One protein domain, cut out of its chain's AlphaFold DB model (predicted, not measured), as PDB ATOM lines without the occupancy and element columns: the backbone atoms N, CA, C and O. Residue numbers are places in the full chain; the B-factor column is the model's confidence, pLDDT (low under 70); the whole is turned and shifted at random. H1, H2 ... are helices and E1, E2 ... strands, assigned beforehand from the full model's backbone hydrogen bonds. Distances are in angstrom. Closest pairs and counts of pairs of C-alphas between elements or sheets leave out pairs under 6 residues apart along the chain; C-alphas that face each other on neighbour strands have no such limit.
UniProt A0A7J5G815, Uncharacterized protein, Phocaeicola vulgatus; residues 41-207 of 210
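This is residues 41 to 207 of the 210 residues of an uncharacterized protein of Phocaeicola vulgatus (UniProt A0A7J5G815). The long helix H5 runs through the middle of a helical body, with H3 and H7 packed on it and H1 bridging those two. A small sheet of E1 and E2 covers parts of H3 and H5 on the side away from H7, and H6 crosses the last residues of H5. The 167 printed residues have seven named helices and two parallel strands, in the order H1 H2 H3 E1 E2 H4 H5 H6 H7, and the class is mostly helix. The whole is compact, with a radius of gyration of the C-alphas of 16.0 A and spans of 44 by 33 by 33 A.

H1, residues 43 to 53, begins at C-alpha 43 (51.281, 10.155, 37.492). H2 is residues 56 to 60, and H3 residues 67 to 84, 25.4 A. E1, residues 92 to 96, and E2, residues 111 to 115, precede H4, residues 117 to 120. H5 is residues 126 to 146, 30.3 A, and H6 residues 154 to 165. H7, residues 184 to 206, 32.1 A, ends at C-alpha 206 (39.712, -1.414, 25.074).

H1, H3 and H5 form a bundle, helices side by side. H1 touches H3, closest C-alphas Asn 45 and Ala 84, 5.4 A, at a shallow tilt of 26 degrees, opposite ways. H7 touches H5, closest C-alphas Asp 131 and Gly 193, 4.4 A, at 35.0 degrees, only just steep. H6 touches H5, closest C-alphas Ile 146 and Gln 161, 5.8 A. H4 touches H3; H2 is close to H5 but not clearly touching, closest C-alphas Ile 59 and Pro 126, 6.3 A. Between E1 and E2, N 94 and O 112 are 2.9 A apart, within hydrogen-bond range. Every O i to N i+4 pair is within range in the helices but H4, too short for one.

The printed part has no cut. The links E1 to E2 and H6 to H7 are long. No printed residue is under 70 in pLDDT.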
ATOM      1  N   PHE A  41      53.628  15.268  37.244       95.12
ATOM      2  CA  PHE A  41      54.748  14.627  37.925       95.12
ATOM      3  C   PHE A  41      54.297  13.365  38.675       95.12
ATOM      4  O   PHE A  41      53.310  13.373  39.407       95.12
ATOM      5  N   GLY A  42      55.010  12.258  38.456       96.44
ATOM      6  CA  GLY A  42      54.745  10.957  39.077       96.44
ATOM      7  C   GLY A  42      53.542  10.175  38.532       96.44
ATOM      8  O   GLY A  42      53.569   8.946  38.604       96.44
ATOM      9  N   ILE A  43      52.546  10.810  37.896       97.81
ATOM     10  CA  ILE A  43      51.281  10.155  37.492       97.81
ATOM     11  C   ILE A  43      51.525   8.929  36.604       97.81
ATOM     12  O   ILE A  43      50.977   7.858  36.853       97.81
ATOM     13  N   SER A  44      52.399   9.037  35.600       97.00
ATOM     14  CA  SER A  44      52.716   7.904  34.712       97.00
ATOM     15  C   SER A  44      53.314   6.700  35.452       97.00
ATOM     16  O   SER A  44      53.133   5.560  35.024       97.00
ATOM     17  N   ASN A  45      54.034   6.928  36.554       98.25
ATOM     18  CA  ASN A  45      54.564   5.853  37.389       98.25
ATOM     19  C   ASN A  45      53.492   5.308  38.342       98.25
ATOM     20  O   ASN A  45      53.446   4.097  38.529       98.25
ATOM     21  N   CYS A  46      52.577   6.145  38.844       98.44
ATOM     22  CA  CYS A  46      51.390   5.682  39.572       98.44
ATOM     23  C   CYS A  46      50.507   4.774  38.697       98.44
ATOM     24  O   CYS A  46      50.067   3.728  39.159       98.44
ATOM     25  N   VAL A  47      50.324   5.099  37.410       97.56
ATOM     26  CA  VAL A  47      49.604   4.237  36.450       97.56
ATOM     27  C   VAL A  47      50.259   2.860  36.331       97.56
ATOM     28  O   VAL A  47      49.563   1.845  36.349       97.56
ATOM     29  N   LYS A  48      51.590   2.804  36.201       96.88
ATOM     30  CA  LYS A  48      52.325   1.528  36.142       96.88
ATOM     31  C   LYS A  48      52.153   0.744  37.439       96.88
ATOM     32  O   LYS A  48      51.763  -0.414  37.385       96.88
ATOM     33  N   ALA A  49      52.348   1.406  38.578       98.06
ATOM     34  CA  ALA A  49      52.189   0.809  39.898       98.06
ATOM     35  C   ALA A  49      50.790   0.221  40.103       98.06
ATOM     36  O   ALA A  49      50.644  -0.902  40.577       98.06
ATOM     37  N   ALA A  50      49.753   0.950  39.696       97.12
ATOM     38  CA  ALA A  50      48.381   0.491  39.836       97.12
ATOM     39  C   ALA A  50      48.123  -0.759  38.986       97.12
ATOM     40  O   ALA A  50      47.516  -1.706  39.470       97.12
ATOM     41  N   LYS A  51      48.640  -0.803  37.753       94.62
ATOM     42  CA  LYS A  51      48.529  -1.979  36.872       94.62
ATOM     43  C   LYS A  51      49.312  -3.188  37.382       94.62
ATOM     44  O   LYS A  51      48.864  -4.313  37.189       94.62
ATOM     45  N   GLU A  52      50.466  -2.961  38.005       94.56
ATOM     46  CA  GLU A  52      51.300  -4.019  38.585       94.56
ATOM     47  C   GLU A  52      50.675  -4.614  39.852       94.56
ATOM     48  O   GLU A  52      50.678  -5.832  40.024       94.56
ATOM     49  N   VAL A  53      50.124  -3.774  40.734       96.56
ATOM     50  CA  VAL A  53      49.537  -4.224  42.007       96.56
ATOM     51  C   VAL A  53      48.115  -4.749  41.821       96.56
ATOM     52  O   VAL A  53      47.755  -5.773  42.399       96.56
ATOM     53  N   PHE A  54      47.301  -4.073  41.014       94.38
ATOM     54  CA  PHE A  54      45.892  -4.398  40.806       94.38
ATOM     55  C   PHE A  54      45.670  -4.963  39.409       94.38
ATOM     56  O   PHE A  54      45.029  -4.331  38.577       94.38
ATOM     57  N   SER A  55      46.188  -6.165  39.148       91.19
ATOM     58  CA  SER A  55      45.933  -6.856  37.881       91.19
ATOM     59  C   SER A  55      44.424  -7.050  37.623       91.19
ATOM     60  O   SER A  55      43.617  -6.991  38.563       91.19
ATOM     61  N   PRO A  56      44.004  -7.333  36.377       89.12
ATOM     62  CA  PRO A  56      42.597  -7.577  36.064       89.12
ATOM     63  C   PRO A  56      41.965  -8.679  36.927       89.12
ATOM     64  O   PRO A  56      40.813  -8.559  37.344       89.12
ATOM     65  N   GLU A  57      42.720  -9.735  37.240       90.12
ATOM     66  CA  GLU A  57      42.278 -10.825  38.116       90.12
ATOM     67  C   GLU A  57      42.048 -10.336  39.540       90.12
ATOM     68  O   GLU A  57      41.023 -10.654  40.133       90.12
ATOM     69  N   ILE A  58      42.967  -9.530  40.072       92.12
ATOM     70  CA  ILE A  58      42.838  -8.954  41.411       92.12
ATOM     71  C   ILE A  58      41.594  -8.080  41.505       92.12
ATOM     72  O   ILE A  58      40.865  -8.167  42.490       92.12
ATOM     73  N   ILE A  59      41.349  -7.235  40.503       91.62
ATOM     74  CA  ILE A  59      40.185  -6.343  40.500       91.62
ATOM     75  C   ILE A  59      38.894  -7.151  40.426       91.62
ATOM     76  O   ILE A  59      37.951  -6.859  41.161       91.62
ATOM     77  N   ARG A  60      38.854  -8.179  39.571       90.44
ATOM     78  CA  ARG A  60      37.700  -9.076  39.438       90.44
ATOM     79  C   ARG A  60      37.417  -9.840  40.730       90.44
ATOM     80  O   ARG A  60      36.258  -9.962  41.105       90.44
ATOM     81  N   ASP A  61      38.461 -10.335  41.386       92.38
ATOM     82  CA  ASP A  61      38.351 -11.251  42.523       92.38
ATOM     83  C   ASP A  61      38.495 -10.518  43.877       92.38
ATOM     84  O   ASP A  61      38.654 -11.153  44.923       92.38
ATOM     85  N   TRP A  62      38.446  -9.179  43.884       93.06
ATOM     86  CA  TRP A  62      38.719  -8.332  45.055       93.06
ATOM     87  C   TRP A  62      37.833  -8.644  46.265       93.06
ATOM     88  O   TRP A  62      38.295  -8.626  47.410       93.06
ATOM     89  N   ASP A  63      36.558  -8.945  46.036       92.88
ATOM     90  CA  ASP A  63      35.581  -9.278  47.076       92.88
ATOM     91  C   ASP A  63      35.885 -10.613  47.777       92.88
ATOM     92  O   ASP A  63      35.475 -10.821  48.921       92.88
ATOM     93  N   SER A  64      36.649 -11.490  47.123       92.75
ATOM     94  CA  SER A  64      37.080 -12.787  47.648       92.75
ATOM     95  C   SER A  64      38.402 -12.730  48.425       92.75
ATOM     96  O   SER A  64      38.739 -13.671  49.152       92.75
ATOM     97  N   LEU A  65      39.160 -11.632  48.309       93.62
ATOM     98  CA  LEU A  65      40.444 -11.476  48.988       93.62
ATOM     99  C   LEU A  65      40.268 -11.287  50.499       93.62
ATOM    100  O   LEU A  65      39.409 -10.541  50.970       93.62
ATOM    101  N   SER A  66      41.154 -11.917  51.275       95.19
ATOM    102  CA  SER A  66      41.205 -11.715  52.727       95.19
ATOM    103  C   SER A  66      41.614 -10.283  53.082       95.19
ATOM    104  O   SER A  66      42.414  -9.675  52.367       95.19
ATOM    105  N   SER A  67      41.177  -9.775  54.240       95.44
ATOM    106  CA  SER A  67      41.604  -8.459  54.745       95.44
ATOM    107  C   SER A  67      43.128  -8.321  54.793       95.44
ATOM    108  O   SER A  67      43.659  -7.283  54.424       95.44
ATOM    109  N   LYS A  68      43.852  -9.393  55.156       96.19
ATOM    110  CA  LYS A  68      45.322  -9.405  55.167       96.19
ATOM    111  C   LYS A  68      45.911  -9.209  53.767       96.19
ATOM    112  O   LYS A  68      46.850  -8.435  53.612       96.19
ATOM    113  N   SER A  69      45.370  -9.905  52.766       95.62
ATOM    114  CA  SER A  69      45.793  -9.745  51.371       95.62
ATOM    115  C   SER A  69      45.535  -8.318  50.898       95.62
ATOM    116  O   SER A  69      46.450  -7.683  50.384       95.62
ATOM    117  N   LYS A  70      44.338  -7.778  51.163       96.06
ATOM    118  CA  LYS A  70      43.987  -6.390  50.832       96.06
ATOM    119  C   LYS A  70      44.954  -5.398  51.472       96.06
ATOM    120  O   LYS A  70      45.508  -4.566  50.765       96.06
ATOM    121  N   THR A  71      45.237  -5.533  52.768       97.12
ATOM    122  CA  THR A  71      46.214  -4.693  53.480       97.12
ATOM    123  C   THR A  71      47.588  -4.712  52.812       97.12
ATOM    124  O   THR A  71      48.154  -3.648  52.584       97.12
ATOM    125  N   MET A  72      48.119  -5.891  52.469       97.19
ATOM    126  CA  MET A  72      49.434  -5.997  51.824       97.19
ATOM    127  C   MET A  72      49.467  -5.295  50.463       97.19
ATOM    128  O   MET A  72      50.437  -4.614  50.152       97.19
ATOM    129  N   MET A  73      48.406  -5.435  49.669       96.88
ATOM    130  CA  MET A  73      48.310  -4.815  48.346       96.88
ATOM    131  C   MET A  73      48.140  -3.299  48.433       96.88
ATOM    132  O   MET A  73      48.802  -2.565  47.709       96.88
ATOM    133  N   ILE A  74      47.312  -2.829  49.366       97.69
ATOM    134  CA  ILE A  74      47.141  -1.405  49.672       97.69
ATOM    135  C   ILE A  74      48.482  -0.773  50.053       97.69
ATOM    136  O   ILE A  74      48.860   0.261  49.508       97.69
ATOM    137  N   GLN A  75      49.215  -1.412  50.967       98.44
ATOM    138  CA  GLN A  75      50.527  -0.943  51.400       98.44
ATOM    139  C   GLN A  75      51.535  -0.949  50.253       98.44
ATOM    140  O   GLN A  75      52.276   0.017  50.098       98.44
ATOM    141  N   GLU A  76      51.553  -2.000  49.432       98.44
ATOM    142  CA  GLU A  76      52.433  -2.063  48.267       98.44
ATOM    143  C   GLU A  76      52.134  -0.935  47.276       98.44
ATOM    144  O   GLU A  76      53.051  -0.219  46.878       98.44
ATOM    145  N   TYR A  77      50.864  -0.706  46.939       98.62
ATOM    146  CA  TYR A  77      50.495   0.383  46.039       98.62
ATOM    147  C   TYR A  77      50.878   1.751  46.607       98.62
ATOM    148  O   TYR A  77      51.543   2.528  45.924       98.62
ATOM    149  N   ALA A  78      50.558   2.026  47.874       98.69
ATOM    150  CA  ALA A  78      50.938   3.275  48.531       98.69
ATOM    151  C   ALA A  78      52.464   3.484  48.544       98.69
ATOM    152  O   ALA A  78      52.943   4.578  48.247       98.69
ATOM    153  N   ASN A  79      53.248   2.426  48.786       98.75
ATOM    154  CA  ASN A  79      54.710   2.487  48.712       98.75
ATOM    155  C   ASN A  79      55.201   2.852  47.307       98.75
ATOM    156  O   ASN A  79      56.196   3.566  47.162       98.75
ATOM    157  N   GLN A  80      54.548   2.342  46.263       98.75
ATOM    158  CA  GLN A  80      54.905   2.666  44.885       98.75
ATOM    159  C   GLN A  80      54.477   4.081  44.486       98.75
ATOM    160  O   GLN A  80      55.257   4.771  43.834       98.75
ATOM    161  N   VAL A  81      53.310   4.554  44.928       98.75
ATOM    162  CA  VAL A  81      52.866   5.944  44.727       98.75
ATOM    163  C   VAL A  81      53.808   6.923  45.432       98.75
ATOM    164  O   VAL A  81      54.252   7.896  44.824       98.75
ATOM    165  N   ALA A  82      54.213   6.631  46.670       98.69
ATOM    166  CA  ALA A  82      55.188   7.444  47.394       98.69
ATOM    167  C   ALA A  82      56.527   7.547  46.643       98.69
ATOM    168  O   ALA A  82      57.112   8.626  46.545       98.69
ATOM    169  N   LYS A  83      56.999   6.440  46.049       98.62
ATOM    170  CA  LYS A  83      58.185   6.441  45.174       98.62
ATOM    171  C   LYS A  83      57.949   7.231  43.888       98.62
ATOM    172  O   LYS A  83      58.849   7.942  43.453       98.62
ATOM    173  N   ALA A  84      56.773   7.107  43.278       98.25
ATOM    174  CA  ALA A  84      56.421   7.780  42.034       98.25
ATOM    175  C   ALA A  84      56.400   9.308  42.179       98.25
ATOM    176  O   ALA A  84      56.876   9.999  41.282       98.25
ATOM    177  N   PHE A  85      55.913   9.818  43.312       97.81
ATOM    178  CA  PHE A  85      55.979  11.238  43.673       97.81
ATOM    179  C   PHE A  85      57.284  11.634  44.380       97.81
ATOM    180  O   PHE A  85      57.427  12.770  44.824       97.81
ATOM    181  N   GLU A  86      58.248  10.717  44.488       97.62
ATOM    182  CA  GLU A  86      59.543  10.933  45.137       97.62
ATOM    183  C   GLU A  86      59.460  11.531  46.556       97.62
ATOM    184  O   GLU A  86      60.350  12.305  46.947       97.62
ATOM    185  N   LEU A  87      58.421  11.167  47.321       98.12
ATOM    186  CA  LEU A  87      58.152  11.707  48.655       98.12
ATOM    187  C   LEU A  87      59.387  11.586  49.554       98.12
ATOM    188  O   LEU A  87      60.022  10.530  49.642       98.12
ATOM    189  N   LYS A  88      59.750  12.685  50.216       98.06
ATOM    190  CA  LYS A  88      60.879  12.751  51.155       98.06
ATOM    191  C   LYS A  88      60.477  12.283  52.549       98.06
ATOM    192  O   LYS A  88      61.332  11.820  53.301       98.06
ATOM    193  N   ILE A  89      59.196  12.398  52.881       96.56
ATOM    194  CA  ILE A  89      58.590  12.033  54.152       96.56
ATOM    195  C   ILE A  89      57.438  11.075  53.837       96.56
ATOM    196  O   ILE A  89      56.394  11.476  53.333       96.56
ATOM    197  N   TYR A  90      57.636   9.792  54.138       98.25
ATOM    198  CA  TYR A  90      56.598   8.781  53.974       98.25
ATOM    199  C   TYR A  90      56.575   7.832  55.176       98.25
ATOM    200  O   TYR A  90      57.538   7.106  55.430       98.25
ATOM    201  N   GLY A  91      55.479   7.886  55.932       97.44
ATOM    202  CA  GLY A  91      55.250   7.140  57.171       97.44
ATOM    203  C   GLY A  91      54.512   5.813  56.976       97.44
ATOM    204  O   GLY A  91      54.532   4.971  57.872       97.44
ATOM    205  N   GLY A  92      53.914   5.594  55.802       97.69
ATOM    206  CA  GLY A  92      53.158   4.384  55.481       97.69
ATOM    207  C   GLY A  92      51.642   4.571  55.533       97.69
ATOM    208  O   GLY A  92      51.131   5.691  55.555       97.69
ATOM    209  N   VAL A  93      50.932   3.439  55.522       98.38
ATOM    210  CA  VAL A  93      49.464   3.368  55.517       98.38
ATOM    211  C   VAL A  93      48.943   2.944  56.882       98.38
ATOM    212  O   VAL A  93      49.364   1.911  57.415       98.38
ATOM    213  N   PHE A  94      47.958   3.682  57.385       98.12
ATOM    214  CA  PHE A  94      47.223   3.388  58.610       98.12
ATOM    215  C   PHE A  94      45.738   3.216  58.297       98.12
ATOM    216  O   PHE A  94      45.200   3.896  57.429       98.12
ATOM    217  N   PHE A  95      45.081   2.286  58.990       97.56
ATOM    218  CA  PHE A  95      43.646   2.041  58.846       97.56
ATOM    219  C   PHE A  95      42.928   2.470  60.118       97.56
ATOM    220  O   PHE A  95      43.309   2.031  61.206       97.56
ATOM    221  N   GLU A  96      41.887   3.281  59.973       96.69
ATOM    222  CA  GLU A  96      41.108   3.810  61.092       96.69
ATOM    223  C   GLU A  96      39.607   3.656  60.853       96.69
ATOM    224  O   GLU A  96      39.133   3.626  59.714       96.69
ATOM    225  N   GLU A  97      38.842   3.587  61.939       96.06
ATOM    226  CA  GLU A  97      37.387   3.645  61.859       96.06
ATOM    227  C   GLU A  97      36.970   5.089  61.560       96.06
ATOM    228  O   GLU A  97      37.153   5.991  62.379       96.06
ATOM    229  N   MET A  98      36.406   5.308  60.375       94.25
ATOM    230  CA  MET A  98      35.933   6.617  59.933       94.25
ATOM    231  C   MET A  98      34.473   6.529  59.491       94.25
ATOM    232  O   MET A  98      33.968   5.459  59.136       94.25
ATOM    233  N   GLN A  99      33.784   7.673  59.464       88.56
ATOM    234  CA  GLN A  99      32.451   7.740  58.860       88.56
ATOM    235  C   GLN A  99      32.520   7.233  57.417       88.56
ATOM    236  O   GLN A  99      33.475   7.518  56.705       88.56
ATOM    237  N   SER A 100      31.498   6.509  56.960       81.81
ATOM    238  CA  SER A 100      31.486   5.870  55.634       81.81
ATOM    239  C   SER A 100      31.656   6.831  54.449       81.81
ATOM    240  O   SER A 100      31.955   6.383  53.353       81.81
ATOM    241  N   CYS A 101      31.425   8.132  54.644       83.00
ATOM    242  CA  CYS A 101      31.647   9.160  53.625       83.00
ATOM    243  C   CYS A 101      33.091   9.689  53.581       83.00
ATOM    244  O   CYS A 101      33.416  10.449  52.675       83.00
ATOM    245  N   ILE A 102      33.936   9.318  54.545       89.06
ATOM    246  CA  ILE A 102      35.353   9.677  54.604       89.06
ATOM    247  C   ILE A 102      36.140   8.445  54.171       89.06
ATOM    248  O   ILE A 102      36.087   7.410  54.838       89.06
ATOM    249  N   LEU A 103      36.829   8.550  53.037       93.81
ATOM    250  CA  LEU A 103      37.589   7.447  52.442       93.81
ATOM    251  C   LEU A 103      39.021   7.393  52.978       93.81
ATOM    252  O   LEU A 103      39.538   6.320  53.288       93.81
ATOM    253  N   GLY A 104      39.638   8.554  53.154       95.75
ATOM    254  CA  GLY A 104      40.949   8.697  53.757       95.75
ATOM    255  C   GLY A 104      41.316  10.160  53.939       95.75
ATOM    256  O   GLY A 104      40.505  11.042  53.659       95.75
ATOM    257  N   TYR A 105      42.514  10.392  54.465       96.50
ATOM    258  CA  TYR A 105      43.130  11.708  54.528       96.50
ATOM    259  C   TYR A 105      44.660  11.608  54.623       96.50
ATOM    260  O   TYR A 105      45.224  10.619  55.111       96.50
ATOM    261  N   ASN A 106      45.329  12.690  54.237       96.69
ATOM    262  CA  ASN A 106      46.705  13.019  54.594       96.69
ATOM    263  C   ASN A 106      46.747  14.413  55.247       96.69
ATOM    264  O   ASN A 106      46.087  15.348  54.808       96.69
ATOM    265  N   ASN A 107      47.518  14.560  56.323       93.31
ATOM    266  CA  ASN A 107      47.636  15.800  57.107       93.31
ATOM    267  C   ASN A 107      49.040  16.446  56.993       93.31
ATOM    268  O   ASN A 107      49.389  17.311  57.801       93.31
ATOM    269  N   GLY A 108      49.865  16.003  56.037       93.31
ATOM    270  CA  GLY A 108      51.246  16.453  55.847       93.31
ATOM    271  C   GLY A 108      52.304  15.761  56.719       93.31
ATOM    272  O   GLY A 108      53.482  16.118  56.626       93.31
ATOM    273  N   ASP A 109      51.946  14.777  57.554       95.44
ATOM    274  CA  ASP A 109      52.903  14.052  58.411       95.44
ATOM    275  C   ASP A 109      53.674  12.918  57.702       95.44
ATOM    276  O   ASP A 109      54.498  12.234  58.317       95.44
ATOM    277  N   GLY A 110      53.446  12.738  56.400       93.06
ATOM    278  CA  GLY A 110      54.019  11.660  55.596       93.06
ATOM    279  C   GLY A 110      53.170  10.396  55.539       93.06
ATOM    280  O   GLY A 110      53.489   9.495  54.764       93.06
ATOM    281  N   SER A 111      52.117  10.283  56.338       97.00
ATOM    282  CA  SER A 111      51.290   9.079  56.426       97.00
ATOM    283  C   SER A 111      49.966   9.259  55.701       97.00
ATOM    284  O   SER A 111      49.432  10.361  55.602       97.00
ATOM    285  N   ILE A 112      49.414   8.159  55.204       97.75
ATOM    286  CA  ILE A 112      48.040   8.120  54.708       97.75
ATOM    287  C   ILE A 112      47.178   7.332  55.686       97.75
ATOM    288  O   ILE A 112      47.525   6.218  56.090       97.75
ATOM    289  N   TYR A 113      46.040   7.916  56.040       98.25
ATOM    290  CA  TYR A 113      45.038   7.318  56.904       98.25
ATOM    291  C   TYR A 113      43.846   6.935  56.042       98.25
ATOM    292  O   TYR A 113      43.235   7.789  55.410       98.25
ATOM    293  N   LEU A 114      43.537   5.648  55.975       97.75
ATOM    294  CA  LEU A 114      42.448   5.108  55.172       97.75
ATOM    295  C   LEU A 114      41.332   4.600  56.072       97.75
ATOM    296  O   LEU A 114      41.578   4.038  57.143       97.75
ATOM    297  N   ASN A 115      40.099   4.721  55.597       96.56
ATOM    298  CA  ASN A 115      38.961   4.103  56.248       96.56
ATOM    299  C   ASN A 115      39.133   2.575  56.252       96.56
ATOM    300  O   ASN A 115      39.334   1.940  55.212       96.56
ATOM    301  N   ASP A 116      39.036   1.958  57.426       95.94
ATOM    302  CA  ASP A 116      39.200   0.515  57.583       95.94
ATOM    303  C   ASP A 116      38.107  -0.316  56.886       95.94
ATOM    304  O   ASP A 116      38.283  -1.522  56.670       95.94
ATOM    305  N   ASN A 117      37.037   0.325  56.408       93.69
ATOM    306  CA  ASN A 117      36.074  -0.295  55.508       93.69
ATOM    307  C   ASN A 117      36.737  -0.867  54.244       93.69
ATOM    308  O   ASN A 117      36.294  -1.916  53.784       93.69
ATOM    309  N   TYR A 118      37.836  -0.297  53.728       91.88
ATOM    310  CA  TYR A 118      38.553  -0.859  52.566       91.88
ATOM    311  C   TYR A 118      39.021  -2.308  52.766       91.88
ATOM    312  O   TYR A 118      39.194  -3.052  51.797       91.88
ATOM    313  N   ILE A 119      39.229  -2.723  54.019       93.56
ATOM    314  CA  ILE A 119      39.669  -4.078  54.370       93.56
ATOM    315  C   ILE A 119      38.582  -4.903  55.070       93.56
ATOM    316  O   ILE A 119      38.731  -6.124  55.166       93.56
ATOM    317  N   LYS A 120      37.503  -4.267  55.549       91.00
ATOM    318  CA  LYS A 120      36.381  -4.921  56.243       91.00
ATOM    319  C   LYS A 120      35.142  -5.127  55.366       91.00
ATOM    320  O   LYS A 120      34.435  -6.111  55.569       91.00
ATOM    321  N   ASP A 121      34.871  -4.236  54.414       88.38
ATOM    322  CA  ASP A 121      33.722  -4.304  53.507       88.38
ATOM    323  C   ASP A 121      34.162  -4.740  52.104       88.38
ATOM    324  O   ASP A 121      34.870  -4.040  51.380       88.38
ATOM    325  N   ASN A 122      33.706  -5.920  51.692       81.81
ATOM    326  CA  ASN A 122      34.035  -6.488  50.387       81.81
ATOM    327  C   ASN A 122      33.292  -5.830  49.217       81.81
ATOM    328  O   ASN A 122      33.543  -6.192  48.073       81.81
ATOM    329  N   ARG A 123      32.403  -4.867  49.482       79.88
ATOM    330  CA  ARG A 123      31.652  -4.134  48.452       79.88
ATOM    331  C   ARG A 123      32.361  -2.871  47.973       79.88
ATOM    332  O   ARG A 123      31.871  -2.233  47.044       79.88
ATOM    333  N   ILE A 124      33.481  -2.502  48.593       84.81
ATOM    334  CA  ILE A 124      34.252  -1.328  48.186       84.81
ATOM    335  C   ILE A 124      35.156  -1.685  47.011       84.81
ATOM    336  O   ILE A 124      35.903  -2.666  47.049       84.81
ATOM    337  N   SER A 125      35.070  -0.870  45.960       88.19
ATOM    338  CA  SER A 125      35.808  -1.068  44.718       88.19
ATOM    339  C   SER A 125      37.309  -0.820  44.917       88.19
ATOM    340  O   SER A 125      37.681   0.222  45.462       88.19
ATOM    341  N   PRO A 126      38.198  -1.695  44.409       92.31
ATOM    342  CA  PRO A 126      39.635  -1.421  44.403       92.31
ATOM    343  C   PRO A 126      39.995  -0.213  43.522       92.31
ATOM    344  O   PRO A 126      41.040   0.392  43.722       92.31
ATOM    345  N   ILE A 127      39.131   0.182  42.580       94.00
ATOM    346  CA  ILE A 127      39.324   1.390  41.765       94.00
ATOM    347  C   ILE A 127      39.214   2.658  42.620       94.00
ATOM    348  O   ILE A 127      40.028   3.560  42.475       94.00
ATOM    349  N   GLU A 128      38.248   2.710  43.542       93.44
ATOM    350  CA  GLU A 128      38.092   3.841  44.469       93.44
ATOM    351  C   GLU A 128      39.303   3.951  45.404       93.44
ATOM    352  O   GLU A 128      39.832   5.030  45.624       93.44
ATOM    353  N   LEU A 129      39.810   2.813  45.876       95.50
ATOM    354  CA  LEU A 129      41.020   2.743  46.691       95.50
ATOM    355  C   LEU A 129      42.264   3.287  45.962       95.50
ATOM    356  O   LEU A 129      43.070   3.995  46.566       95.50
ATOM    357  N   ILE A 130      42.442   2.942  44.681       97.75
ATOM    358  CA  ILE A 130      43.549   3.452  43.857       97.75
ATOM    359  C   ILE A 130      43.460   4.979  43.748       97.75
ATOM    360  O   ILE A 130      44.482   5.655  43.887       97.75
ATOM    361  N   ASP A 131      42.254   5.509  43.527       98.00
ATOM    362  CA  ASP A 131      41.992   6.949  43.448       98.00
ATOM    363  C   ASP A 131      42.359   7.636  44.766       98.00
ATOM    364  O   ASP A 131      43.244   8.491  44.788       98.00
ATOM    365  N   THR A 132      41.798   7.162  45.884       97.62
ATOM    366  CA  THR A 132      42.047   7.705  47.226       97.62
ATOM    367  C   THR A 132      43.528   7.690  47.586       97.62
ATOM    368  O   THR A 132      44.071   8.719  47.965       97.62
ATOM    369  N   ILE A 133      44.239   6.569  47.420       98.50
ATOM    370  CA  ILE A 133      45.673   6.513  47.763       98.50
ATOM    371  C   ILE A 133      46.490   7.501  46.927       98.50
ATOM    372  O   ILE A 133      47.393   8.159  47.446       98.50
ATOM    373  N   THR A 134      46.186   7.604  45.633       98.62
ATOM    374  CA  THR A 134      46.894   8.525  44.737       98.62
ATOM    375  C   THR A 134      46.610   9.977  45.109       98.62
ATOM    376  O   THR A 134      47.542  10.778  45.154       98.62
ATOM    377  N   HIS A 135      45.350  10.297  45.408       98.25
ATOM    378  CA  HIS A 135      44.895  11.609  45.855       98.25
ATOM    379  C   HIS A 135      45.589  12.028  47.160       98.25
ATOM    380  O   HIS A 135      46.259  13.058  47.205       98.25
ATOM    381  N   GLU A 136      45.525  11.206  48.207       98.44
ATOM    382  CA  GLU A 136      46.084  11.575  49.516       98.44
ATOM    383  C   GLU A 136      47.617  11.682  49.498       98.44
ATOM    384  O   GLU A 136      48.202  12.563  50.127       98.44
ATOM    385  N   LEU A 137      48.310  10.821  48.747       98.50
ATOM    386  CA  LEU A 137      49.767  10.940  48.608       98.50
ATOM    387  C   LEU A 137      50.177  12.091  47.682       98.50
ATOM    388  O   LEU A 137      51.310  12.573  47.773       98.50
ATOM    389  N   ARG A 138      49.265  12.583  46.835       98.06
ATOM    390  CA  ARG A 138      49.467  13.838  46.114       98.06
ATOM    391  C   ARG A 138      49.409  15.037  47.063       98.06
ATOM    392  O   ARG A 138      50.279  15.899  46.943       98.06
ATOM    393  N   HIS A 139      48.511  15.045  48.053       97.69
ATOM    394  CA  HIS A 139      48.525  16.051  49.130       97.69
ATOM    395  C   HIS A 139      49.858  16.066  49.882       97.69
ATOM    396  O   HIS A 139      50.419  17.137  50.122       97.69
ATOM    397  N   GLN A 140      50.446  14.897  50.157       98.31
ATOM    398  CA  GLN A 140      51.777  14.834  50.771       98.31
ATOM    399  C   GLN A 140      52.858  15.477  49.883       98.31
ATOM    400  O   GLN A 140      53.672  16.261  50.371       98.31
ATOM    401  N   TYR A 141      52.865  15.197  48.575       97.75
ATOM    402  CA  TYR A 141      53.801  15.824  47.631       97.75
ATOM    403  C   TYR A 141      53.644  17.352  47.579       97.75
ATOM    404  O   TYR A 141      54.637  18.091  47.603       97.75
ATOM    405  N   GLN A 142      52.404  17.843  47.545       97.06
ATOM    406  CA  GLN A 142      52.099  19.275  47.564       97.06
ATOM    407  C   GLN A 142      52.573  19.922  48.873       97.06
ATOM    408  O   GLN A 142      53.230  20.964  48.841       97.06
ATOM    409  N   TYR A 143      52.334  19.273  50.017       96.94
ATOM    410  CA  TYR A 143      52.812  19.731  51.323       96.94
ATOM    411  C   TYR A 143      54.341  19.809  51.384       96.94
ATOM    412  O   TYR A 143      54.914  20.813  51.811       96.94
ATOM    413  N   GLU A 144      55.040  18.782  50.907       97.06
ATOM    414  CA  GLU A 144      56.502  18.786  50.830       97.06
ATOM    415  C   GLU A 144      57.029  19.891  49.907       97.06
ATOM    416  O   GLU A 144      58.036  20.538  50.210       97.06
ATOM    417  N   THR A 145      56.329  20.155  48.804       95.81
ATOM    418  CA  THR A 145      56.644  21.251  47.881       95.81
ATOM    419  C   THR A 145      56.483  22.611  48.554       95.81
ATOM    420  O   THR A 145      57.379  23.450  48.468       95.81
ATOM    421  N   ILE A 146      55.398  22.813  49.303       95.69
ATOM    422  CA  ILE A 146      55.175  23.984  50.165       95.69
ATOM    423  C   ILE A 146      56.338  24.175  51.153       95.69
ATOM    424  O   ILE A 146      56.821  25.289  51.348       95.69
ATOM    425  N   LYS A 147      56.861  23.087  51.734       96.31
ATOM    426  CA  LYS A 147      58.035  23.123  52.628       96.31
ATOM    427  C   LYS A 147      59.378  23.289  51.907       96.31
ATOM    428  O   LYS A 147      60.412  23.358  52.570       96.31
ATOM    429  N   GLY A 148      59.382  23.374  50.578       94.62
ATOM    430  CA  GLY A 148      60.585  23.555  49.766       94.62
ATOM    431  C   GLY A 148      61.416  22.284  49.579       94.62
ATOM    432  O   GLY A 148      62.599  22.373  49.246       94.62
ATOM    433  N   LEU A 149      60.829  21.104  49.795       95.94
ATOM    434  CA  LEU A 149      61.504  19.812  49.611       95.94
ATOM    435  C   LEU A 149      61.520  19.354  48.147       95.94
ATOM    436  O   LEU A 149      62.362  18.538  47.768       95.94
ATOM    437  N   HIS A 150      60.644  19.927  47.320       94.50
ATOM    438  CA  HIS A 150      60.593  19.729  45.873       94.50
ATOM    439  C   HIS A 150      60.678  21.067  45.154       94.50
ATOM    440  O   HIS A 150      60.244  22.098  45.667       94.50
ATOM    441  N   ARG A 151      61.255  21.053  43.951       91.06
ATOM    442  CA  ARG A 151      61.346  22.243  43.104       91.06
ATOM    443  C   ARG A 151      60.242  22.208  42.065       91.06
ATOM    444  O   ARG A 151      60.236  21.329  41.210       91.06
ATOM    445  N   VAL A 152      59.377  23.207  42.122       91.62
ATOM    446  CA  VAL A 152      58.321  23.467  41.144       91.62
ATOM    447  C   VAL A 152      58.357  24.948  40.747       91.62
ATOM    448  O   VAL A 152      59.017  25.734  41.434       91.62
ATOM    449  N   PRO A 153      57.691  25.356  39.655       92.56
ATOM    450  CA  PRO A 153      57.485  26.767  39.338       92.56
ATOM    451  C   PRO A 153      56.876  27.550  40.516       92.56
ATOM    452  O   PRO A 153      56.014  27.041  41.231       92.56
ATOM    453  N   GLU A 154      57.337  28.786  40.731       91.06
ATOM    454  CA  GLU A 154      56.944  29.605  41.892       91.06
ATOM    455  C   GLU A 154      55.436  29.880  41.954       91.06
ATOM    456  O   GLU A 154      54.860  29.948  43.039       91.06
ATOM    457  N   ASP A 155      54.789  30.027  40.799       92.25
ATOM    458  CA  ASP A 155      53.344  30.212  40.692       92.25
ATOM    459  C   ASP A 155      52.575  28.985  41.194       92.25
ATOM    460  O   ASP A 155      51.640  29.147  41.975       92.25
ATOM    461  N   VAL A 156      53.021  27.773  40.845       92.06
ATOM    462  CA  VAL A 156      52.440  26.513  41.343       92.06
ATOM    463  C   VAL A 156      52.652  26.365  42.849       92.06
ATOM    464  O   VAL A 156      51.711  26.061  43.579       92.06
ATOM    465  N   GLN A 157      53.867  26.626  43.346       93.25
ATOM    466  CA  GLN A 157      54.140  26.556  44.787       93.25
ATOM    467  C   GLN A 157      53.258  27.537  45.570       93.25
ATOM    468  O   GLN A 157      52.729  27.189  46.626       93.25
ATOM    469  N   LYS A 158      53.086  28.758  45.052       94.00
ATOM    470  CA  LYS A 158      52.239  29.784  45.665       94.00
ATOM    471  C   LYS A 158      50.757  29.410  45.624       94.00
ATOM    472  O   LYS A 158      50.073  29.615  46.620       94.00
ATOM    473  N   GLU A 159      50.273  28.864  44.510       93.75
ATOM    474  CA  GLU A 159      48.900  28.358  44.366       93.75
ATOM    475  C   GLU A 159      48.590  27.300  45.433       93.75
ATOM    476  O   GLU A 159      47.596  27.422  46.149       93.75
ATOM    477  N   TRP A 160      49.480  26.322  45.612       95.00
ATOM    478  CA  TRP A 160      49.337  25.297  46.648       95.00
ATOM    479  C   TRP A 160      49.458  25.856  48.065       95.00
ATOM    480  O   TRP A 160      48.662  25.487  48.925       95.00
ATOM    481  N   GLN A 161      50.396  26.775  48.318       95.62
ATOM    482  CA  GLN A 161      50.530  27.436  49.621       95.62
ATOM    483  C   GLN A 161      49.237  28.157  50.018       95.62
ATOM    484  O   GLN A 161      48.737  27.955  51.120       95.62
ATOM    485  N   THR A 162      48.680  28.971  49.119       94.50
ATOM    486  CA  THR A 162      47.426  29.689  49.381       94.50
ATOM    487  C   THR A 162      46.248  28.725  49.501       94.50
ATOM    488  O   THR A 162      45.431  28.886  50.400       94.50
ATOM    489  N   GLY A 163      46.179  27.685  48.662       93.62
ATOM    490  CA  GLY A 163      45.166  26.634  48.793       93.62
ATOM    491  C   GLY A 163      45.208  25.948  50.160       93.62
ATOM    492  O   GLY A 163      44.161  25.709  50.754       93.62
ATOM    493  N   HIS A 164      46.401  25.699  50.704       93.69
ATOM    494  CA  HIS A 164      46.565  25.112  52.035       93.69
ATOM    495  C   HIS A 164      46.071  26.045  53.150       93.69
ATOM    496  O   HIS A 164      45.425  25.593  54.089       93.69
ATOM    497  N   GLU A 165      46.377  27.339  53.049       92.38
ATOM    498  CA  GLU A 165      45.994  28.354  54.042       92.38
ATOM    499  C   GLU A 165      44.483  28.624  54.068       92.38
ATOM    500  O   GLU A 165      43.917  28.830  55.140       92.38
ATOM    501  N   GLU A 166      43.833  28.586  52.904       90.44
ATOM    502  CA  GLU A 166      42.396  28.853  52.738       90.44
ATOM    503  C   GLU A 166      41.529  27.582  52.831       90.44
ATOM    504  O   GLU A 166      40.315  27.631  52.633       90.44
ATOM    505  N   TYR A 167      42.130  26.427  53.123       90.44
ATOM    506  CA  TYR A 167      41.418  25.156  53.206       90.44
ATOM    507  C   TYR A 167      40.412  25.136  54.365       90.44
ATOM    508  O   TYR A 167      40.773  25.332  55.529       90.44
ATOM    509  N   THR A 168      39.141  24.838  54.085       88.62
ATOM    510  CA  THR A 168      38.093  24.817  55.114       88.62
ATOM    511  C   THR A 168      36.903  23.925  54.760       88.62
ATOM    512  O   THR A 168      36.473  23.818  53.617       88.62
ATOM    513  N   LEU A 169      36.324  23.322  55.803       83.19
ATOM    514  CA  LEU A 169      35.050  22.590  55.778       83.19
ATOM    515  C   LEU A 169      33.953  23.324  56.579       83.19
ATOM    516  O   LEU A 169      32.886  22.773  56.845       83.19
ATOM    517  N   GLY A 170      34.232  24.551  57.032       84.62
ATOM    518  CA  GLY A 170      33.418  25.277  58.012       84.62
ATOM    519  C   GLY A 170      32.162  25.951  57.455       84.62
ATOM    520  O   GLY A 170      31.319  26.395  58.237       84.62
ATOM    521  N   ALA A 171      32.016  26.032  56.132       86.25
ATOM    522  CA  ALA A 171      30.890  26.676  55.467       86.25
ATOM    523  C   ALA A 171      30.232  25.737  54.438       86.25
ATOM    524  O   ALA A 171      30.916  24.932  53.807       86.25
ATOM    525  N   PRO A 172      28.902  25.827  54.228       86.81
ATOM    526  CA  PRO A 172      28.256  25.117  53.131       86.81
ATOM    527  C   PRO A 172      28.860  25.523  51.785       86.81
ATOM    528  O   PRO A 172      29.011  26.713  51.516       86.81
ATOM    529  N   TYR A 173      29.086  24.547  50.906       84.75
ATOM    530  CA  TYR A 173      29.700  24.743  49.585       84.75
ATOM    531  C   TYR A 173      29.086  25.883  48.749       84.75
ATOM    532  O   TYR A 173      29.791  26.583  48.035       84.75
ATOM    533  N   VAL A 174      27.774  26.126  48.850       91.12
ATOM    534  CA  VAL A 174      27.115  27.236  48.130       91.12
ATOM    535  C   VAL A 174      27.647  28.621  48.531       91.12
ATOM    536  O   VAL A 174      27.580  29.556  47.736       91.12
ATOM    537  N   TYR A 175      28.160  28.754  49.753       91.50
ATOM    538  CA  TYR A 175      28.732  29.990  50.288       91.50
ATOM    539  C   TYR A 175      30.256  29.996  50.251       91.50
ATOM    540  O   TYR A 175      30.848  31.072  50.258       91.50
ATOM    541  N   ASP A 176      30.869  28.817  50.186       89.06
ATOM    542  CA  ASP A 176      32.308  28.651  50.071       89.06
ATOM    543  C   ASP A 176      32.656  27.487  49.132       89.06
ATOM    544  O   ASP A 176      32.948  26.369  49.568       89.06
ATOM    545  N   PRO A 177      32.577  27.716  47.812       87.62
ATOM    546  CA  PRO A 177      32.873  26.671  46.848       87.62
ATOM    547  C   PRO A 177      34.379  26.391  46.725       87.62
ATOM    548  O   PRO A 177      34.761  25.360  46.172       87.62
ATOM    549  N   TRP A 178      35.221  27.289  47.242       89.94
ATOM    550  CA  TRP A 178      36.677  27.264  47.102       89.94
ATOM    551  C   TRP A 178      37.384  26.641  48.307       89.94
ATOM    552  O   TRP A 178      38.493  26.142  48.147       89.94
ATOM    553  N   GLY A 179      36.751  26.631  49.485       88.31
ATOM    554  CA  GLY A 179      37.349  26.125  50.722       88.31
ATOM    555  C   GLY A 179      37.723  24.644  50.678       88.31
ATOM    556  O   GLY A 179      38.736  24.257  51.254       88.31
ATOM    557  N   TYR A 180      36.957  23.830  49.944       89.69
ATOM    558  CA  TYR A 180      37.239  22.402  49.766       89.69
ATOM    559  C   TYR A 180      37.130  21.964  48.301       89.69
ATOM    560  O   TYR A 180      38.142  21.776  47.642       89.69
ATOM    561  N   ILE A 181      35.914  21.872  47.748       88.12
ATOM    562  CA  ILE A 181      35.666  21.221  46.444       88.12
ATOM    563  C   ILE A 181      36.486  21.821  45.288       88.12
ATOM    564  O   ILE A 181      37.019  21.070  44.474       88.12
ATOM    565  N   TYR A 182      36.590  23.151  45.200       92.94
ATOM    566  CA  TYR A 182      37.411  23.820  44.183       92.94
ATOM    567  C   TYR A 182      38.692  24.438  44.740       92.94
ATOM    568  O   TYR A 182      39.244  25.360  44.136       92.94
ATOM    569  N   ASN A 183      39.179  23.941  45.874       94.69
ATOM    570  CA  ASN A 183      40.498  24.315  46.358       94.69
ATOM    571  C   ASN A 183      41.558  23.849  45.335       94.69
ATOM    572  O   ASN A 183      41.486  22.706  44.877       94.69
ATOM    573  N   PRO A 184      42.551  24.678  44.958       92.75
ATOM    574  CA  PRO A 184      43.582  24.278  43.999       92.75
ATOM    575  C   PRO A 184      44.340  22.993  44.373       92.75
ATOM    576  O   PRO A 184      44.702  22.228  43.478       92.75
ATOM    577  N   LEU A 185      44.542  22.725  45.672       93.81
ATOM    578  CA  LEU A 185      45.147  21.473  46.148       93.81
ATOM    579  C   LEU A 185      44.282  20.264  45.794       93.81
ATOM    580  O   LEU A 185      44.770  19.299  45.210       93.81
ATOM    581  N   GLU A 186      42.987  20.357  46.100       95.50
ATOM    582  CA  GLU A 186      41.993  19.313  45.854       95.50
ATOM    583  C   GLU A 186      41.803  19.070  44.355       95.50
ATOM    584  O   GLU A 186      41.728  17.924  43.921       95.50
ATOM    585  N   ILE A 187      41.785  20.118  43.527       95.69
ATOM    586  CA  ILE A 187      41.690  19.971  42.065       95.69
ATOM    587  C   ILE A 187      42.899  19.203  41.516       95.69
ATOM    588  O   ILE A 187      42.725  18.298  40.699       95.69
ATOM    589  N   ASP A 188      44.114  19.534  41.958       95.56
ATOM    590  CA  ASP A 188      45.333  18.859  41.502       95.56
ATOM    591  C   ASP A 188      45.451  17.421  42.049       95.56
ATOM    592  O   ASP A 188      45.816  16.507  41.304       95.56
ATOM    593  N   ALA A 189      45.065  17.178  43.303       96.94
ATOM    594  CA  ALA A 189      45.009  15.836  43.885       96.94
ATOM    595  C   ALA A 189      43.976  14.945  43.172       96.94
ATOM    596  O   ALA A 189      44.284  13.816  42.781       96.94
ATOM    597  N   ASN A 190      42.784  15.485  42.895       97.19
ATOM    598  CA  ASN A 190      41.753  14.810  42.105       97.19
ATOM    599  C   ASN A 190      42.199  14.568  40.662       97.19
ATOM    600  O   ASN A 190      41.914  13.509  40.104       97.19
ATOM    601  N   TYR A 191      42.918  15.506  40.043       96.94
ATOM    602  CA  TYR A 191      43.498  15.300  38.716       96.94
ATOM    603  C   TYR A 191      44.465  14.110  38.709       96.94
ATOM    604  O   TYR A 191      44.372  13.256  37.823       96.94
ATOM    605  N   ALA A 192      45.342  14.007  39.711       97.81
ATOM    606  CA  ALA A 192      46.288  12.903  39.820       97.81
ATOM    607  C   ALA A 192      45.582  11.544  39.961       97.81
ATOM    608  O   ALA A 192      45.843  10.636  39.166       97.81
ATOM    609  N   GLY A 193      44.666  11.416  40.924       97.75
ATOM    610  CA  GLY A 193      43.919  10.177  41.160       97.75
ATOM    611  C   GLY A 193      43.045   9.775  39.969       97.75
ATOM    612  O   GLY A 193      43.215   8.693  39.395       97.75
ATOM    613  N   SER A 194      42.208  10.694  39.481       97.38
ATOM    614  CA  SER A 194      41.303  10.425  38.356       97.38
ATOM    615  C   SER A 194      42.035  10.108  37.050       97.38
ATOM    616  O   SER A 194      41.539   9.306  36.255       97.38
ATOM    617  N   THR A 195      43.228  10.667  36.820       97.62
ATOM    618  CA  THR A 195      44.044  10.333  35.641       97.62
ATOM    619  C   THR A 195      44.573   8.905  35.718       97.62
ATOM    620  O   THR A 195      44.521   8.187  34.714       97.62
ATOM    621  N   VAL A 196      45.005   8.444  36.898       97.81
ATOM    622  CA  VAL A 196      45.394   7.038  37.093       97.81
ATOM    623  C   VAL A 196      44.218   6.111  36.786       97.81
ATOM    624  O   VAL A 196      44.358   5.181  35.987       97.81
ATOM    625  N   ILE A 197      43.038   6.414  37.333       96.62
ATOM    626  CA  ILE A 197      41.817   5.633  37.093       96.62
ATOM    627  C   ILE A 197      41.399   5.655  35.626       96.62
ATOM    628  O   ILE A 197      41.006   4.629  35.069       96.62
ATOM    629  N   ARG A 198      41.499   6.806  34.962       95.94
ATOM    630  CA  ARG A 198      41.187   6.937  33.538       95.94
ATOM    631  C   ARG A 198      42.066   6.023  32.693       95.94
ATOM    632  O   ARG A 198      41.550   5.372  31.790       95.94
ATOM    633  N   GLU A 199      43.368   5.984  32.954       94.94
ATOM    634  CA  GLU A 199      44.319   5.184  32.174       94.94
ATOM    635  C   GLU A 199      44.108   3.677  32.366       94.94
ATOM    636  O   GLU A 199      44.140   2.917  31.401       94.94
ATOM    637  N   ILE A 200      43.809   3.270  33.596       91.94
ATOM    638  CA  ILE A 200      43.350   1.928  33.978       91.94
ATOM    639  C   ILE A 200      42.080   1.549  33.206       91.94
ATOM    640  O   ILE A 200      42.073   0.588  32.437       91.94
ATOM    641  N   ASN A 201      41.020   2.349  33.340       90.88
ATOM    642  CA  ASN A 201      39.718   2.070  32.736       90.88
ATOM    643  C   ASN A 201      39.773   2.085  31.209       90.88
ATOM    644  O   ASN A 201      39.099   1.286  30.560       90.88
ATOM    645  N   LYS A 202      40.589   2.965  30.619       92.38
ATOM    646  CA  LYS A 202      40.834   2.997  29.174       92.38
ATOM    647  C   LYS A 202      41.345   1.647  28.682       92.38
ATOM    648  O   LYS A 202      40.840   1.153  27.676       92.38
ATOM    649  N   ASP A 203      42.319   1.050  29.357       88.56
ATOM    650  CA  ASP A 203      42.885  -0.228  28.919       88.56
ATOM    651  C   ASP A 203      41.925  -1.390  29.174       88.56
ATOM    652  O   ASP A 203      41.803  -2.285  28.338       88.56
ATOM    653  N   MET A 204      41.170  -1.316  30.269       85.50
ATOM    654  CA  MET A 204      40.086  -2.235  30.618       85.50
ATOM    655  C   MET A 204      38.993  -2.283  29.536       85.50
ATOM    656  O   MET A 204      38.636  -3.354  29.051       85.50
ATOM    657  N   ILE A 205      38.488  -1.117  29.121       86.88
ATOM    658  CA  ILE A 205      37.418  -0.986  28.119       86.88
ATOM    659  C   ILE A 205      37.903  -1.412  26.732       86.88
ATOM    660  O   ILE A 205      37.152  -2.031  25.979       86.88
ATOM    661  N   ASN A 206      39.151  -1.093  26.385       85.25
ATOM    662  CA  ASN A 206      39.712  -1.414  25.074       85.25
ATOM    663  C   ASN A 206      40.289  -2.839  24.980       85.25
ATOM    664  O   ASN A 206      40.766  -3.217  23.913       85.25
ATOM    665  N   GLY A 207      40.260  -3.629  26.062       80.19
ATOM    666  CA  GLY A 207      40.818  -4.987  26.088       80.19
ATOM    667  C   GLY A 207      42.349  -5.038  26.011       80.19
ATOM    668  O   GLY A 207      42.909  -6.072  25.663       80.19
TER     669      GLY A 207